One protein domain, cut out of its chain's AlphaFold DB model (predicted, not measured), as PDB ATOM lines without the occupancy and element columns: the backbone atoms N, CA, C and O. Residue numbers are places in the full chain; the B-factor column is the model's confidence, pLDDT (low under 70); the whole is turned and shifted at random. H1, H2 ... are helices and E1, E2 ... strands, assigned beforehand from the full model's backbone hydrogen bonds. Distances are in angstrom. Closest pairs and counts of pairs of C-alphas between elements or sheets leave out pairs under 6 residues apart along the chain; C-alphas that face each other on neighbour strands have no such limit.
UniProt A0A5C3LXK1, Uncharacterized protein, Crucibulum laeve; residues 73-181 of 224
ATOM      1  N   HIS A  73      40.614 -49.641  30.557       79.38
ATOM      2  CA  HIS A  73      41.941 -49.720  29.954       79.38
ATOM      3  C   HIS A  73      41.833 -50.170  28.506       79.38
ATOM      4  O   HIS A  73      41.190 -51.181  28.208       79.38
ATOM      5  N   PHE A  74      42.511 -49.446  27.628       83.69
ATOM      6  CA  PHE A  74      42.655 -49.780  26.221       83.69
ATOM      7  C   PHE A  74      44.113 -50.118  25.947       83.69
ATOM      8  O   PHE A  74      45.003 -49.349  26.301       83.69
ATOM      9  N   LYS A  75      44.369 -51.284  25.346       87.00
ATOM     10  CA  LYS A  75      45.715 -51.645  24.890       87.00
ATOM     11  C   LYS A  75      46.093 -50.728  23.731       87.00
ATOM     12  O   LYS A  75      45.294 -50.562  22.811       87.00
ATOM     13  N   VAL A  76      47.297 -50.178  23.769       85.56
ATOM     14  CA  VAL A  76      47.809 -49.289  22.725       85.56
ATOM     15  C   VAL A  76      49.142 -49.783  22.186       85.56
ATOM     16  O   VAL A  76      49.927 -50.397  22.908       85.56
ATOM     17  N   ASP A  77      49.391 -49.506  20.910       90.50
ATOM     18  CA  ASP A  77      50.642 -49.844  20.234       90.50
ATOM     19  C   ASP A  77      51.622 -48.662  20.294       90.50
ATOM     20  O   ASP A  77      51.908 -47.986  19.311       90.50
ATOM     21  N   THR A  78      52.050 -48.323  21.509       84.31
ATOM     22  CA  THR A  78      53.063 -47.289  21.757       84.31
ATOM     23  C   THR A  78      53.848 -47.616  23.015       84.31
ATOM     24  O   THR A  78      53.311 -48.210  23.945       84.31
ATOM     25  N   THR A  79      55.116 -47.215  23.059       83.88
ATOM     26  CA  THR A  79      56.016 -47.364  24.211       83.88
ATOM     27  C   THR A  79      56.069 -46.117  25.096       83.88
ATOM     28  O   THR A  79      56.792 -46.095  26.086       83.88
ATOM     29  N   THR A  80      55.311 -45.067  24.764       83.75
ATOM     30  CA  THR A  80      55.359 -43.774  25.466       83.75
ATOM     31  C   THR A  80      54.319 -43.638  26.583       83.75
ATOM     32  O   THR A  80      53.984 -42.515  26.970       83.75
ATOM     33  N   THR A  81      53.740 -44.742  27.060       87.25
ATOM     34  CA  THR A  81      52.795 -44.741  28.189       87.25
ATOM     35  C   THR A  81      53.534 -44.679  29.530       87.25
ATOM     36  O   THR A  81      54.759 -44.784  29.592       87.25
ATOM     37  N   PHE A  82      52.792 -44.503  30.627       87.75
ATOM     38  CA  PHE A  82      53.354 -44.536  31.983       87.75
ATOM     39  C   PHE A  82      53.577 -45.961  32.511       87.75
ATOM     40  O   PHE A  82      54.195 -46.141  33.562       87.75
ATOM     41  N   ASP A  83      53.127 -46.987  31.783       85.75
ATOM     42  CA  ASP A  83      53.200 -48.374  32.250       85.75
ATOM     43  C   ASP A  83      54.655 -48.819  32.420       85.75
ATOM     44  O   ASP A  83      54.995 -49.435  33.429       85.75
ATOM     45  N   ALA A  84      55.542 -48.419  31.501       84.88
ATOM     46  CA  ALA A  84      56.972 -48.706  31.582       84.88
ATOM     47  C   ALA A  84      57.637 -48.072  32.814       84.88
ATOM     48  O   ALA A  84      58.523 -48.684  33.403       84.88
ATOM     49  N   ILE A  85      57.197 -46.879  33.234       88.56
ATOM     50  CA  ILE A  85      57.668 -46.267  34.481       88.56
ATOM     51  C   ILE A  85      57.214 -47.138  35.654       88.56
ATOM     52  O   ILE A  85      58.038 -47.581  36.444       88.56
ATOM     53  N   SER A  86      55.920 -47.457  35.729       84.88
ATOM     54  CA  SER A  86      55.354 -48.195  36.867       84.88
ATOM     55  C   SER A  86      55.849 -49.642  37.008       84.88
ATOM     56  O   SER A  86      55.859 -50.178  38.113       84.88
ATOM     57  N   THR A  87      56.258 -50.278  35.907       86.62
ATOM     58  CA  THR A  87      56.655 -51.696  35.876       86.62
ATOM     59  C   THR A  87      58.166 -51.910  35.898       86.62
ATOM     60  O   THR A  87      58.613 -52.974  36.324       86.62
ATOM     61  N   ASN A  88      58.967 -50.926  35.468       89.44
ATOM     62  CA  ASN A  88      60.420 -51.054  35.391       89.44
ATOM     63  C   ASN A  88      61.125 -50.051  36.332       89.44
ATOM     64  O   ASN A  88      61.127 -48.843  36.063       89.44
ATOM     65  N   PRO A  89      61.792 -50.525  37.404       91.38
ATOM     66  CA  PRO A  89      62.446 -49.652  38.377       91.38
ATOM     67  C   PRO A  89      63.607 -48.848  37.776       91.38
ATOM     68  O   PRO A  89      63.832 -47.714  38.192       91.38
ATOM     69  N   ASN A  90      64.304 -49.380  36.765       95.62
ATOM     70  CA  ASN A  90      65.374 -48.648  36.082       95.62
ATOM     71  C   ASN A  90      64.805 -47.469  35.283       95.62
ATOM     72  O   ASN A  90      65.357 -46.370  35.327       95.62
ATOM     73  N   THR A  91      63.670 -47.668  34.602       93.06
ATOM     74  CA  THR A  91      62.956 -46.586  33.907       93.06
ATOM     75  C   THR A  91      62.506 -45.515  34.899       93.06
ATOM     76  O   THR A  91      62.754 -44.335  34.666       93.06
ATOM     77  N   THR A  92      61.926 -45.912  36.036       94.00
ATOM     78  CA  THR A  92      61.549 -44.979  37.112       94.00
ATOM     79  C   THR A  92      62.742 -44.170  37.619       94.00
ATOM     80  O   THR A  92      62.649 -42.948  37.714       94.00
ATOM     81  N   ALA A  93      63.869 -44.820  37.920       96.69
ATOM     82  CA  ALA A  93      65.058 -44.147  38.437       96.69
ATOM     83  C   ALA A  93      65.635 -43.130  37.438       96.69
ATOM     84  O   ALA A  93      66.032 -42.033  37.832       96.69
ATOM     85  N   ASN A  94      65.636 -43.465  36.146       96.31
ATOM     86  CA  ASN A  94      66.116 -42.571  35.093       96.31
ATOM     87  C   ASN A  94      65.217 -41.338  34.934       96.31
ATOM     88  O   ASN A  94      65.726 -40.220  34.927       96.31
ATOM     89  N   VAL A  95      63.894 -41.531  34.880       94.50
ATOM     90  CA  VAL A  95      62.921 -40.427  34.796       94.50
ATOM     91  C   VAL A  95      62.990 -39.548  36.050       94.50
ATOM     92  O   VAL A  95      62.988 -38.323  35.943       94.50
ATOM     93  N   LEU A  96      63.152 -40.144  37.239       96.50
ATOM     94  CA  LEU A  96      63.334 -39.392  38.486       96.50
ATOM     95  C   LEU A  96      64.594 -38.525  38.464       96.50
ATOM     96  O   LEU A  96      64.559 -37.376  38.899       96.50
ATOM     97  N   LYS A  97      65.706 -39.080  37.972       97.94
ATOM     98  CA  LYS A  97      66.985 -38.373  37.867       97.94
ATOM     99  C   LYS A  97      66.908 -37.210  36.880       97.94
ATOM    100  O   LYS A  97      67.486 -36.159  37.133       97.94
ATOM    101  N   GLU A  98      66.213 -37.384  35.761       97.25
ATOM    102  CA  GLU A  98      65.985 -36.298  34.805       97.25
ATOM    103  C   GLU A  98      65.133 -35.188  35.432       97.25
ATOM    104  O   GLU A  98      65.515 -34.015  35.391       97.25
ATOM    105  N   TRP A  99      64.025 -35.558  36.081       97.50
ATOM    106  CA  TRP A  99      63.136 -34.618  36.760       97.50
ATOM    107  C   TRP A  99      63.825 -33.858  37.897       97.50
ATOM    108  O   TRP A  99      63.590 -32.663  38.057       97.50
ATOM    109  N   SER A 100      64.703 -34.500  38.670       98.12
ATOM    110  CA  SER A 100      65.381 -33.835  39.789       98.12
ATOM    111  C   SER A 100      66.389 -32.772  39.349       98.12
ATOM    112  O   SER A 100      66.654 -31.844  40.107       98.12
ATOM    113  N   VAL A 101      66.939 -32.892  38.137       98.31
ATOM    114  CA  VAL A 101      67.913 -31.937  37.585       98.31
ATOM    115  C   VAL A 101      67.230 -30.852  36.758       98.31
ATOM    116  O   VAL A 101      67.614 -29.688  36.825       98.31
ATOM    117  N   THR A 102      66.242 -31.230  35.949       98.06
ATOM    118  CA  THR A 102      65.666 -30.343  34.924       98.06
ATOM    119  C   THR A 102      64.258 -29.869  35.253       98.06
ATOM    120  O   THR A 102      63.778 -28.923  34.632       98.06
ATOM    121  N   HIS A 103      63.573 -30.544  36.183       95.81
ATOM    122  CA  HIS A 103      62.125 -30.452  36.391       95.81
ATOM    123  C   HIS A 103      61.300 -30.707  35.118       95.81
ATOM    124  O   HIS A 103      60.151 -30.284  35.014       95.81
ATOM    125  N   GLN A 104      61.883 -31.425  34.156       91.75
ATOM    126  CA  GLN A 104      61.230 -31.938  32.952       91.75
ATOM    127  C   GLN A 104      61.059 -33.461  33.089       91.75
ATOM    128  O   GLN A 104      61.245 -34.000  34.181       91.75
ATOM    129  N   SER A 105      60.704 -34.159  32.005       91.50
ATOM    130  CA  SER A 105      60.340 -35.592  31.928       91.50
ATOM    131  C   SER A 105      58.869 -35.929  32.221       91.50
ATOM    132  O   SER A 105      58.059 -35.079  32.579       91.50
ATOM    133  N   GLN A 106      58.536 -37.218  32.087       88.69
ATOM    134  CA  GLN A 106      57.207 -37.771  32.362       88.69
ATOM    135  C   GLN A 106      56.726 -37.548  33.809       88.69
ATOM    136  O   GLN A 106      55.527 -37.585  34.039       88.69
ATOM    137  N   PHE A 107      57.593 -37.269  34.790       91.81
ATOM    138  CA  PHE A 107      57.126 -36.880  36.134       91.81
ATOM    139  C   PHE A 107      56.637 -35.434  36.247       91.81
ATOM    140  O   PHE A 107      55.983 -35.097  37.232       91.81
ATOM    141  N   ALA A 108      56.903 -34.593  35.247       92.12
ATOM    142  CA  ALA A 108      56.293 -33.271  35.138       92.12
ATOM    143  C   ALA A 108      54.933 -33.303  34.410       92.12
ATOM    144  O   ALA A 108      54.199 -32.314  34.445       92.12
ATOM    145  N   ASP A 109      54.584 -34.418  33.757       88.19
ATOM    146  CA  ASP A 109      53.322 -34.545  33.030       88.19
ATOM    147  C   ASP A 109      52.137 -34.652  34.001       88.19
ATOM    148  O   ASP A 109      52.199 -35.265  35.071       88.19
ATOM    149  N   SER A 110      51.009 -34.077  33.590       83.88
ATOM    150  CA  SER A 110      49.760 -34.199  34.334       83.88
ATOM    151  C   SER A 110      49.122 -35.584  34.158       83.88
ATOM    152  O   SER A 110      49.423 -36.335  33.231       83.88
ATOM    153  N   LEU A 111      48.160 -35.906  35.025       76.62
ATOM    154  CA  LEU A 111      47.376 -37.139  34.927       76.62
ATOM    155  C   LEU A 111      46.452 -37.197  33.699       76.62
ATOM    156  O   LEU A 111      45.924 -38.277  33.417       76.62
ATOM    157  N   CYS A 112      46.185 -36.063  33.042       78.12
ATOM    158  CA  CYS A 112      45.348 -35.961  31.849       78.12
ATOM    159  C   CYS A 112      45.626 -34.702  31.034       78.12
ATOM    160  O   CYS A 112      45.518 -33.590  31.540       78.12
ATOM    161  N   ASN A 113      45.877 -34.889  29.739       82.38
ATOM    162  CA  ASN A 113      46.077 -33.779  28.807       82.38
ATOM    163  C   ASN A 113      44.762 -33.275  28.195       82.38
ATOM    164  O   ASN A 113      44.671 -32.110  27.822       82.38
ATOM    165  N   ASN A 114      43.739 -34.133  28.127       81.19
ATOM    166  CA  ASN A 114      42.413 -33.797  27.618       81.19
ATOM    167  C   ASN A 114      41.335 -34.190  28.633       81.19
ATOM    168  O   ASN A 114      41.382 -35.279  29.213       81.19
ATOM    169  N   LEU A 115      40.332 -33.324  28.797       82.25
ATOM    170  CA  LEU A 115      39.149 -33.579  29.616       82.25
ATOM    171  C   LEU A 115      37.890 -33.278  28.800       82.25
ATOM    172  O   LEU A 115      37.724 -32.176  28.280       82.25
ATOM    173  N   GLY A 116      37.014 -34.270  28.676       79.31
ATOM    174  CA  GLY A 116      35.737 -34.170  27.984       79.31
ATOM    175  C   GLY A 116      34.577 -34.026  28.963       79.31
ATOM    176  O   GLY A 116      34.532 -34.673  30.006       79.31
ATOM    177  N   PHE A 117      33.611 -33.197  28.590       83.12
ATOM    178  CA  PHE A 117      32.378 -32.957  29.329       83.12
ATOM    179  C   PHE A 117      31.209 -33.288  28.397       83.12
ATOM    180  O   PHE A 117      30.992 -32.599  27.403       83.12
ATOM    181  N   ILE A 118      30.476 -34.367  28.677       81.25
ATOM    182  CA  ILE A 118      29.414 -34.891  27.814       81.25
ATOM    183  C   ILE A 118      28.083 -34.874  28.551       81.25
ATOM    184  O   ILE A 118      27.980 -35.316  29.691       81.25
ATOM    185  N   ARG A 119      27.036 -34.397  27.882       81.00
ATOM    186  CA  ARG A 119      25.662 -34.515  28.366       81.00
ATOM    187  C   ARG A 119      24.971 -35.669  27.653       81.00
ATOM    188  O   ARG A 119      25.117 -35.820  26.442       81.00
ATOM    189  N   LEU A 120      24.224 -36.475  28.400       81.75
ATOM    190  CA  LEU A 120      23.373 -37.497  27.800       81.75
ATOM    191  C   LEU A 120      22.109 -36.856  27.223       81.75
ATOM    192  O   LEU A 120      21.608 -35.853  27.738       81.75
ATOM    193  N   ASP A 121      21.600 -37.444  26.145       85.00
ATOM    194  CA  ASP A 121      20.337 -37.021  25.550       85.00
ATOM    195  C   ASP A 121      19.180 -37.233  26.543       85.00
ATOM    196  O   ASP A 121      19.169 -38.210  27.291       85.00
ATOM    197  N   LYS A 122      18.176 -36.346  26.546       84.62
ATOM    198  CA  LYS A 122      17.013 -36.471  27.445       84.62
ATOM    199  C   LYS A 122      16.265 -37.793  27.256       84.62
ATOM    200  O   LYS A 122      15.743 -38.340  28.227       84.62
ATOM    201  N   SER A 123      16.232 -38.313  26.029       88.19
ATOM    202  CA  SER A 123      15.631 -39.608  25.701       88.19
ATOM    203  C   SER A 123      16.258 -40.760  26.488       88.19
ATOM    204  O   SER A 123      15.541 -41.691  26.848       88.19
ATOM    205  N   PHE A 124      17.542 -40.666  26.859       84.88
ATOM    206  CA  PHE A 124      18.238 -41.675  27.662       84.88
ATOM    207  C   PHE A 124      17.557 -41.934  29.008       84.88
ATOM    208  O   PHE A 124      17.559 -43.055  29.513       84.88
ATOM    209  N   PHE A 125      16.957 -40.900  29.598       84.88
ATOM    210  CA  PHE A 125      16.347 -41.001  30.917       84.88
ATOM    211  C   PHE A 125      14.917 -41.559  30.880       84.88
ATOM    212  O   PHE A 125      14.324 -41.743  31.938       84.88
ATOM    213  N   HIS A 126      14.354 -41.858  29.700       88.19
ATOM    214  CA  HIS A 126      13.000 -42.412  29.540       88.19
ATOM    215  C   HIS A 126      11.939 -41.648  30.360       88.19
ATOM    216  O   HIS A 126      11.152 -42.240  31.098       88.19
ATOM    217  N   GLY A 127      11.967 -40.312  30.288       85.94
ATOM    218  CA  GLY A 127      11.057 -39.434  31.034       85.94
ATOM    219  C   GLY A 127      11.421 -39.209  32.508       85.94
ATOM    220  O   GLY A 127      10.744 -38.438  33.183       85.94
ATOM    221  N   LYS A 128      12.491 -39.832  33.018       86.31
ATOM    222  CA  LYS A 128      13.028 -39.546  34.355       86.31
ATOM    223  C   LYS A 128      13.868 -38.269  34.342       86.31
ATOM    224  O   LYS A 128      14.463 -37.903  33.331       86.31
ATOM    225  N   VAL A 129      13.926 -37.603  35.491       83.19
ATOM    226  CA  VAL A 129      14.821 -36.461  35.700       83.19
ATOM    227  C   VAL A 129      16.254 -36.979  35.794       83.19
ATOM    228  O   VAL A 129      16.512 -37.966  36.481       83.19
ATOM    229  N   ASP A 130      17.176 -36.319  35.095       79.38
ATOM    230  CA  ASP A 130      18.608 -36.588  35.204       79.38
ATOM    231  C   ASP A 130      19.066 -36.354  36.657       79.38
ATOM    232  O   ASP A 130      19.023 -35.213  37.126       79.38
ATOM    233  N   PRO A 131      19.504 -37.402  37.381       71.75
ATOM    234  CA  PRO A 131      19.858 -37.289  38.792       71.75
ATOM    235  C   PRO A 131      21.161 -36.517  39.022       71.75
ATOM    236  O   PRO A 131      21.425 -36.104  40.146       71.75
ATOM    237  N   SER A 132      21.991 -36.344  37.991       67.94
ATOM    238  CA  SER A 132      23.280 -35.661  38.117       67.94
ATOM    239  C   SER A 132      23.156 -34.144  37.998       67.94
ATOM    240  O   SER A 132      24.030 -33.422  38.470       67.94
ATOM    241  N   GLY A 133      22.085 -33.649  37.360       60.28
ATOM    242  CA  GLY A 133      21.870 -32.224  37.082       60.28
ATOM    243  C   GLY A 133      22.989 -31.541  36.274       60.28
ATOM    244  O   GLY A 133      22.909 -30.336  36.040       60.28
ATOM    245  N   MET A 134      24.028 -32.275  35.861       52.44
ATOM    246  CA  MET A 134      25.339 -31.761  35.454       52.44
ATOM    247  C   MET A 134      25.991 -32.657  34.391       52.44
ATOM    248  O   MET A 134      25.487 -33.707  34.010       52.44
ATOM    249  N   ILE A 135      27.116 -32.185  33.858       57.03
ATOM    250  CA  ILE A 135      27.821 -32.779  32.726       57.03
ATOM    251  C   ILE A 135      28.686 -33.974  33.172       57.03
ATOM    252  O   ILE A 135      29.409 -33.880  34.163       57.03
ATOM    253  N   TYR A 136      28.662 -35.084  32.428       61.22
ATOM    254  CA  TYR A 136      29.505 -36.253  32.691       61.22
ATOM    255  C   TYR A 136      30.942 -36.006  32.233       61.22
ATOM    256  O   TYR A 136      31.178 -35.589  31.099       61.22
ATOM    257  N   LEU A 137      31.906 -36.323  33.095       55.91
ATOM    258  CA  LEU A 137      33.320 -36.318  32.737       55.91
ATOM    259  C   LEU A 137      33.666 -37.584  31.949       55.91
ATOM    260  O   LEU A 137      33.426 -38.703  32.412       55.91
ATOM    261  N   LEU A 138      34.259 -37.394  30.776       55.44
ATOM    262  CA  LEU A 138      34.887 -38.445  29.988       55.44
ATOM    263  C   LEU A 138      36.343 -38.064  29.734       55.44
ATOM    264  O   LEU A 138      36.632 -36.920  29.394       55.44
ATOM    265  N   TYR A 139      37.258 -39.016  29.877       54.28
ATOM    266  CA  TYR A 139      38.668 -38.779  29.593       54.28
ATOM    267  C   TYR A 139      39.007 -39.379  28.225       54.28
ATOM    268  O   TYR A 139      38.768 -40.548  27.967       54.28
ATOM    269  N   ASP A 140      39.547 -38.523  27.363       48.81
ATOM    270  CA  ASP A 140      40.184 -38.812  26.074       48.81
ATOM    271  C   ASP A 140      39.382 -39.638  25.037       48.81
ATOM    272  O   ASP A 140      39.596 -40.829  24.818       48.81
ATOM    273  N   LEU A 141      38.497 -38.950  24.302       37.78
ATOM    274  CA  LEU A 141      37.995 -39.396  22.995       37.78
ATOM    275  C   LEU A 141      38.635 -38.563  21.874       37.78
ATOM    276  O   LEU A 141      37.983 -37.687  21.308       37.78
ATOM    277  N   LYS A 142      39.887 -38.861  21.508       37.94
ATOM    278  CA  LYS A 142      40.358 -38.704  20.120       37.94
ATOM    279  C   LYS A 142      41.404 -39.774  19.769       37.94
ATOM    280  O   LYS A 142      42.420 -39.852  20.452       37.94
ATOM    281  N   PRO A 143      41.218 -40.541  18.677       43.19
ATOM    282  CA  PRO A 143      42.232 -41.486  18.200       43.19
ATOM    283  C   PRO A 143      43.508 -40.801  17.670       43.19
ATOM    284  O   PRO A 143      44.552 -41.442  17.624       43.19
ATOM    285  N   ASP A 144      43.460 -39.499  17.358       36.56
ATOM    286  CA  ASP A 144      44.574 -38.788  16.702       36.56
ATOM    287  C   ASP A 144      45.452 -37.948  17.650       36.56
ATOM    288  O   ASP A 144      46.447 -37.364  17.223       36.56
ATOM    289  N   ILE A 145      45.123 -37.878  18.948       37.59
ATOM    290  CA  ILE A 145      45.937 -37.184  19.967       37.59
ATOM    291  C   ILE A 145      46.077 -38.093  21.195       37.59
ATOM    292  O   ILE A 145      45.738 -37.737  22.316       37.59
ATOM    293  N   LEU A 146      46.587 -39.305  20.977       36.00
ATOM    294  CA  LEU A 146      46.902 -40.258  22.042       36.00
ATOM    295  C   LEU A 146      48.205 -39.844  22.735       36.00
ATOM    296  O   LEU A 146      49.281 -40.374  22.449       36.00
ATOM    297  N   ARG A 147      48.141 -38.867  23.643       42.28
ATOM    298  CA  ARG A 147      49.284 -38.530  24.503       42.28
ATOM    299  C   ARG A 147      48.921 -38.646  25.980       42.28
ATOM    300  O   ARG A 147      48.345 -37.738  26.566       42.28
ATOM    301  N   ARG A 148      49.425 -39.750  26.547       50.56
ATOM    302  CA  ARG A 148      49.874 -39.949  27.936       50.56
ATOM    303  C   ARG A 148      48.813 -39.813  29.027       50.56
ATOM    304  O   ARG A 148      48.752 -38.778  29.672       50.56
ATOM    305  N   THR A 149      48.110 -40.910  29.333       44.03
ATOM    306  CA  THR A 149      47.534 -41.144  30.670       44.03
ATOM    307  C   THR A 149      47.427 -42.642  30.987       44.03
ATOM    308  O   THR A 149      46.518 -43.325  30.509       44.03
ATOM    309  N   SER A 150      48.299 -43.166  31.849       45.88
ATOM    310  CA  SER A 150      47.932 -44.301  32.707       45.88
ATOM    311  C   SER A 150      48.159 -43.885  34.160       45.88
ATOM    312  O   SER A 150      49.180 -43.300  34.507       45.88
ATOM    313  N   SER A 151      47.124 -44.048  34.987       46.69
ATOM    314  CA  SER A 151      47.083 -43.564  36.373       46.69
ATOM    315  C   SER A 151      46.957 -44.761  37.312       46.69
ATOM    316  O   SER A 151      46.083 -45.598  37.083       46.69
ATOM    317  N   PRO A 152      47.741 -44.831  38.401       42.59
ATOM    318  CA  PRO A 152      47.616 -45.889  39.394       42.59
ATOM    319  C   PRO A 152      46.474 -45.544  40.361       42.59
ATOM    320  O   PRO A 152      46.684 -44.906  41.386       42.59
ATOM    321  N   VAL A 153      45.236 -45.913  40.027       43.59
ATOM    322  CA  VAL A 153      44.099 -45.830  40.962       43.59
ATOM    323  C   VAL A 153      43.480 -47.216  41.095       43.59
ATOM    324  O   VAL A 153      43.308 -47.918  40.101       43.59
ATOM    325  N   ALA A 154      43.193 -47.619  42.336       37.25
ATOM    326  CA  ALA A 154      42.659 -48.931  42.678       37.25
ATOM    327  C   ALA A 154      41.376 -49.249  41.892       37.25
ATOM    328  O   ALA A 154      40.478 -48.417  41.766       37.25
ATOM    329  N   MET A 155      41.308 -50.466  41.355       44.59
ATOM    330  CA  MET A 155      40.324 -50.861  40.351       44.59
ATOM    331  C   MET A 155      39.409 -51.991  40.808       44.59
ATOM    332  O   MET A 155      39.809 -52.859  41.575       44.59
ATOM    333  N   ALA A 156      38.217 -52.050  40.206       46.75
ATOM    334  CA  ALA A 156      37.317 -53.202  40.300       46.75
ATOM    335  C   ALA A 156      37.848 -54.460  39.572       46.75
ATOM    336  O   ALA A 156      37.353 -55.561  39.798       46.75
ATOM    337  N   LYS A 157      38.845 -54.318  38.684       51.03
ATOM    338  CA  LYS A 157      39.522 -55.423  37.991       51.03
ATOM    339  C   LYS A 157      41.002 -55.083  37.828       51.03
ATOM    340  O   LYS A 157      41.303 -53.986  37.379       51.03
ATOM    341  N   ALA A 158      41.899 -56.005  38.177       57.44
ATOM    342  CA  ALA A 158      43.344 -55.793  38.067       57.44
ATOM    343  C   ALA A 158      43.769 -55.460  36.622       57.44
ATOM    344  O   ALA A 158      43.263 -56.065  35.668       57.44
ATOM    345  N   THR A 159      44.702 -54.514  36.468       59.09
ATOM    346  CA  THR A 159      45.359 -54.230  35.185       59.09
ATOM    347  C   THR A 159      46.102 -55.486  34.738       59.09
ATOM    348  O   THR A 159      46.697 -56.158  35.588       59.09
ATOM    349  N   PRO A 160      46.104 -55.840  33.442       68.31
ATOM    350  CA  PRO A 160      46.976 -56.901  32.954       68.31
ATOM    351  C   PRO A 160      48.438 -56.615  33.321       68.31
ATOM    352  O   PRO A 160      48.888 -55.477  33.216       68.31
ATOM    353  N   ALA A 161      49.178 -57.648  33.731       67.44
ATOM    354  CA  ALA A 161      50.552 -57.503  34.223       67.44
ATOM    355  C   ALA A 161      51.575 -57.121  33.134       67.44
ATOM    356  O   ALA A 161      52.703 -56.762  33.457       67.44
ATOM    357  N   VAL A 162      51.205 -57.226  31.851       75.38
ATOM    358  CA  VAL A 162      52.097 -56.982  30.710       75.38
ATOM    359  C   VAL A 162      51.351 -56.228  29.610       75.38
ATOM    360  O   VAL A 162      50.240 -56.609  29.234       75.38
ATOM    361  N   GLY A 163      51.987 -55.191  29.062       75.88
ATOM    362  CA  GLY A 163      51.504 -54.409  27.922       75.88
ATOM    363  C   GLY A 163      51.464 -52.906  28.191       75.88
ATOM    364  O   GLY A 163      51.616 -52.468  29.328       75.88
ATOM    365  N   ASN A 164      51.238 -52.136  27.125       78.19
ATOM    366  CA  ASN A 164      51.047 -50.690  27.193       78.19
ATOM    367  C   ASN A 164      49.553 -50.380  27.089       78.19
ATOM    368  O   ASN A 164      48.864 -50.860  26.178       78.19
ATOM    369  N   PHE A 165      49.046 -49.599  28.033       77.50
ATOM    370  CA  PHE A 165      47.637 -49.299  28.192       77.50
ATOM    371  C   PHE A 165      47.417 -47.797  28.370       77.50
ATOM    372  O   PHE A 165      48.181 -47.096  29.026       77.50
ATOM    373  N   ILE A 166      46.311 -47.307  27.823       73.00
ATOM    374  CA  ILE A 166      45.753 -46.002  28.174       73.00
ATOM    375  C   ILE A 166      44.534 -46.242  29.051       73.00
ATOM    376  O   ILE A 166      43.719 -47.123  28.767       73.00
ATOM    377  N   THR A 167      44.421 -45.466  30.126       60.69
ATOM    378  CA  THR A 167      43.246 -45.479  30.992       60.69
ATOM    379  C   THR A 167      42.286 -44.371  30.575       60.69
ATOM    380  O   THR A 167      42.551 -43.200  30.827       60.69
ATOM    381  N   ASP A 168      41.145 -44.740  30.005       60.94
ATOM    382  CA  ASP A 168      39.973 -43.867  29.950       60.94
ATOM    383  C   ASP A 168      39.261 -43.942  31.298       60.94
ATOM    384  O   ASP A 168      39.020 -45.020  31.840       60.94
ATOM    385  N   ARG A 169      38.899 -42.793  31.851       53.53
ATOM    386  CA  ARG A 169      38.104 -42.725  33.076       53.53
ATOM    387  C   ARG A 169      36.683 -42.315  32.731       53.53
ATOM    388  O   ARG A 169      36.232 -41.226  33.061       53.53
ATOM    389  N   SER A 170      35.960 -43.171  32.028       50.34
ATOM    390  CA  SER A 170      34.563 -42.882  31.730       50.34
ATOM    391  C   SER A 170      33.735 -42.985  32.998       50.34
ATOM    392  O   SER A 170      33.714 -44.047  33.622       50.34
ATOM    393  N   MET A 171      32.954 -41.968  33.338       52.75
ATOM    394  CA  MET A 171      31.856 -42.202  34.265       52.75
ATOM    395  C   MET A 171      30.775 -43.045  33.571       52.75
ATOM    396  O   MET A 171      30.180 -42.648  32.575       52.75
ATOM    397  N   PHE A 172      30.522 -44.225  34.141       57.00
ATOM    398  CA  PHE A 172      29.283 -44.993  33.992       57.00
ATOM    399  C   PHE A 172      28.948 -45.598  32.608       57.00
ATOM    400  O   PHE A 172      28.214 -45.034  31.806       57.00
ATOM    401  N   ARG A 173      29.346 -46.868  32.399       45.88
ATOM    402  CA  ARG A 173      28.617 -47.828  31.525       45.88
ATOM    403  C   ARG A 173      28.613 -49.273  32.032       45.88
ATOM    404  O   ARG A 173      27.651 -49.999  31.797       45.88
ATOM    405  N   ARG A 174      29.653 -49.721  32.746       44.38
ATOM    406  CA  ARG A 174      29.741 -51.121  33.217       44.38
ATOM    407  C   ARG A 174      29.035 -51.401  34.544       44.38
ATOM    408  O   ARG A 174      28.637 -52.543  34.758       44.38
ATOM    409  N   LEU A 175      28.795 -50.382  35.374       43.09
ATOM    410  CA  LEU A 175      28.106 -50.562  36.655       43.09
ATOM    411  C   LEU A 175      26.632 -50.959  36.464       43.09
ATOM    412  O   LEU A 175      26.159 -51.852  37.148       43.09
ATOM    413  N   LEU A 176      25.925 -50.411  35.467       44.03
ATOM    414  CA  LEU A 176      24.510 -50.749  35.228       44.03
ATOM    415  C   LEU A 176      24.297 -52.152  34.646       44.03
ATOM    416  O   LEU A 176      23.341 -52.826  35.019       44.03
ATOM    417  N   LYS A 177      25.206 -52.643  33.790       40.72
ATOM    418  CA  LYS A 177      25.144 -54.040  33.319       40.72
ATOM    419  C   LYS A 177      25.498 -55.046  34.420       40.72
ATOM    420  O   LYS A 177      24.949 -56.140  34.413       40.72
ATOM    421  N   GLN A 178      26.363 -54.684  35.372       40.19
ATOM    422  CA  GLN A 178      26.632 -55.529  36.542       40.19
ATOM    423  C   GLN A 178      25.543 -55.434  37.618       40.19
ATOM    424  O   GLN A 178      25.278 -56.426  38.287       40.19
ATOM    425  N   LEU A 179      24.835 -54.308  37.742       41.34
ATOM    426  CA  LEU A 179      23.701 -54.176  38.665       41.34
ATOM    427  C   LEU A 179      22.522 -55.101  38.303       41.34
ATOM    428  O   LEU A 179      21.837 -55.564  39.209       41.34
ATOM    429  N   ASN A 180      22.359 -55.487  37.030       36.09
ATOM    430  CA  ASN A 180      21.414 -56.546  36.631       36.09
ATOM    431  C   ASN A 180      21.879 -57.977  36.973       36.09
ATOM    432  O   ASN A 180      21.072 -58.899  36.922       36.09
ATOM    433  N   LEU A 181      23.150 -58.180  37.333       34.91
ATOM    434  CA  LEU A 181      23.690 -59.469  37.800       34.91
ATOM    435  C   LEU A 181      23.750 -59.567  39.335       34.91
ATOM    436  O   LEU A 181      23.838 -60.666  39.870       34.91
TER     437      LEU A 181
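Overview. This is residues 73 to 181 of the 224 residues of an uncharacterized protein of Crucibulum laeve (UniProt A0A5C3LXK1). A loose string of loops with little regular structure has H2 at one end, H3 at the other and two antiparallel two-strand sheets between, E1-E4 and E2-E3. H4 sticks out. The printed part has 109 residues, under half in four named helices and four named strands, class mixed. The radius of gyration of the C-alphas is 17.6 A, the spans 57 by 30 by 24 A.

Along the chain. E1 is residues 73 to 75, from C-alpha 73 at (41.941, -49.720, 29.954), H1 is residues 83 to 87, H2 is residues 89 to 102, 19.9 A from first to last C-alpha, E2 is residues 116 to 118, H3 is residues 122 to 125, E3 is residues 136 to 138, E4 is residues 165 to 168, and H4 is residues 174 to 179, ending at C-alpha 179 at (23.701, -54.176, 38.665).

Arrangement. E1 and E4 have N 74 and O 166 within hydrogen-bond range, 2.9 A; E2 and E3 have N 116 and O 138, 2.8 A. H1 and H2 touch only at the corner, closest C-alphas Ile 85 and Thr 92, 4.9 A. H1, H2 and H4 have every O i to N i+4 pair within range.

Size, cuts and confidence. The printed part has no cut. Links H2 to E2 and E3 to E4 are long. pLDDT is under 70 at residues 132-161 and 167-181.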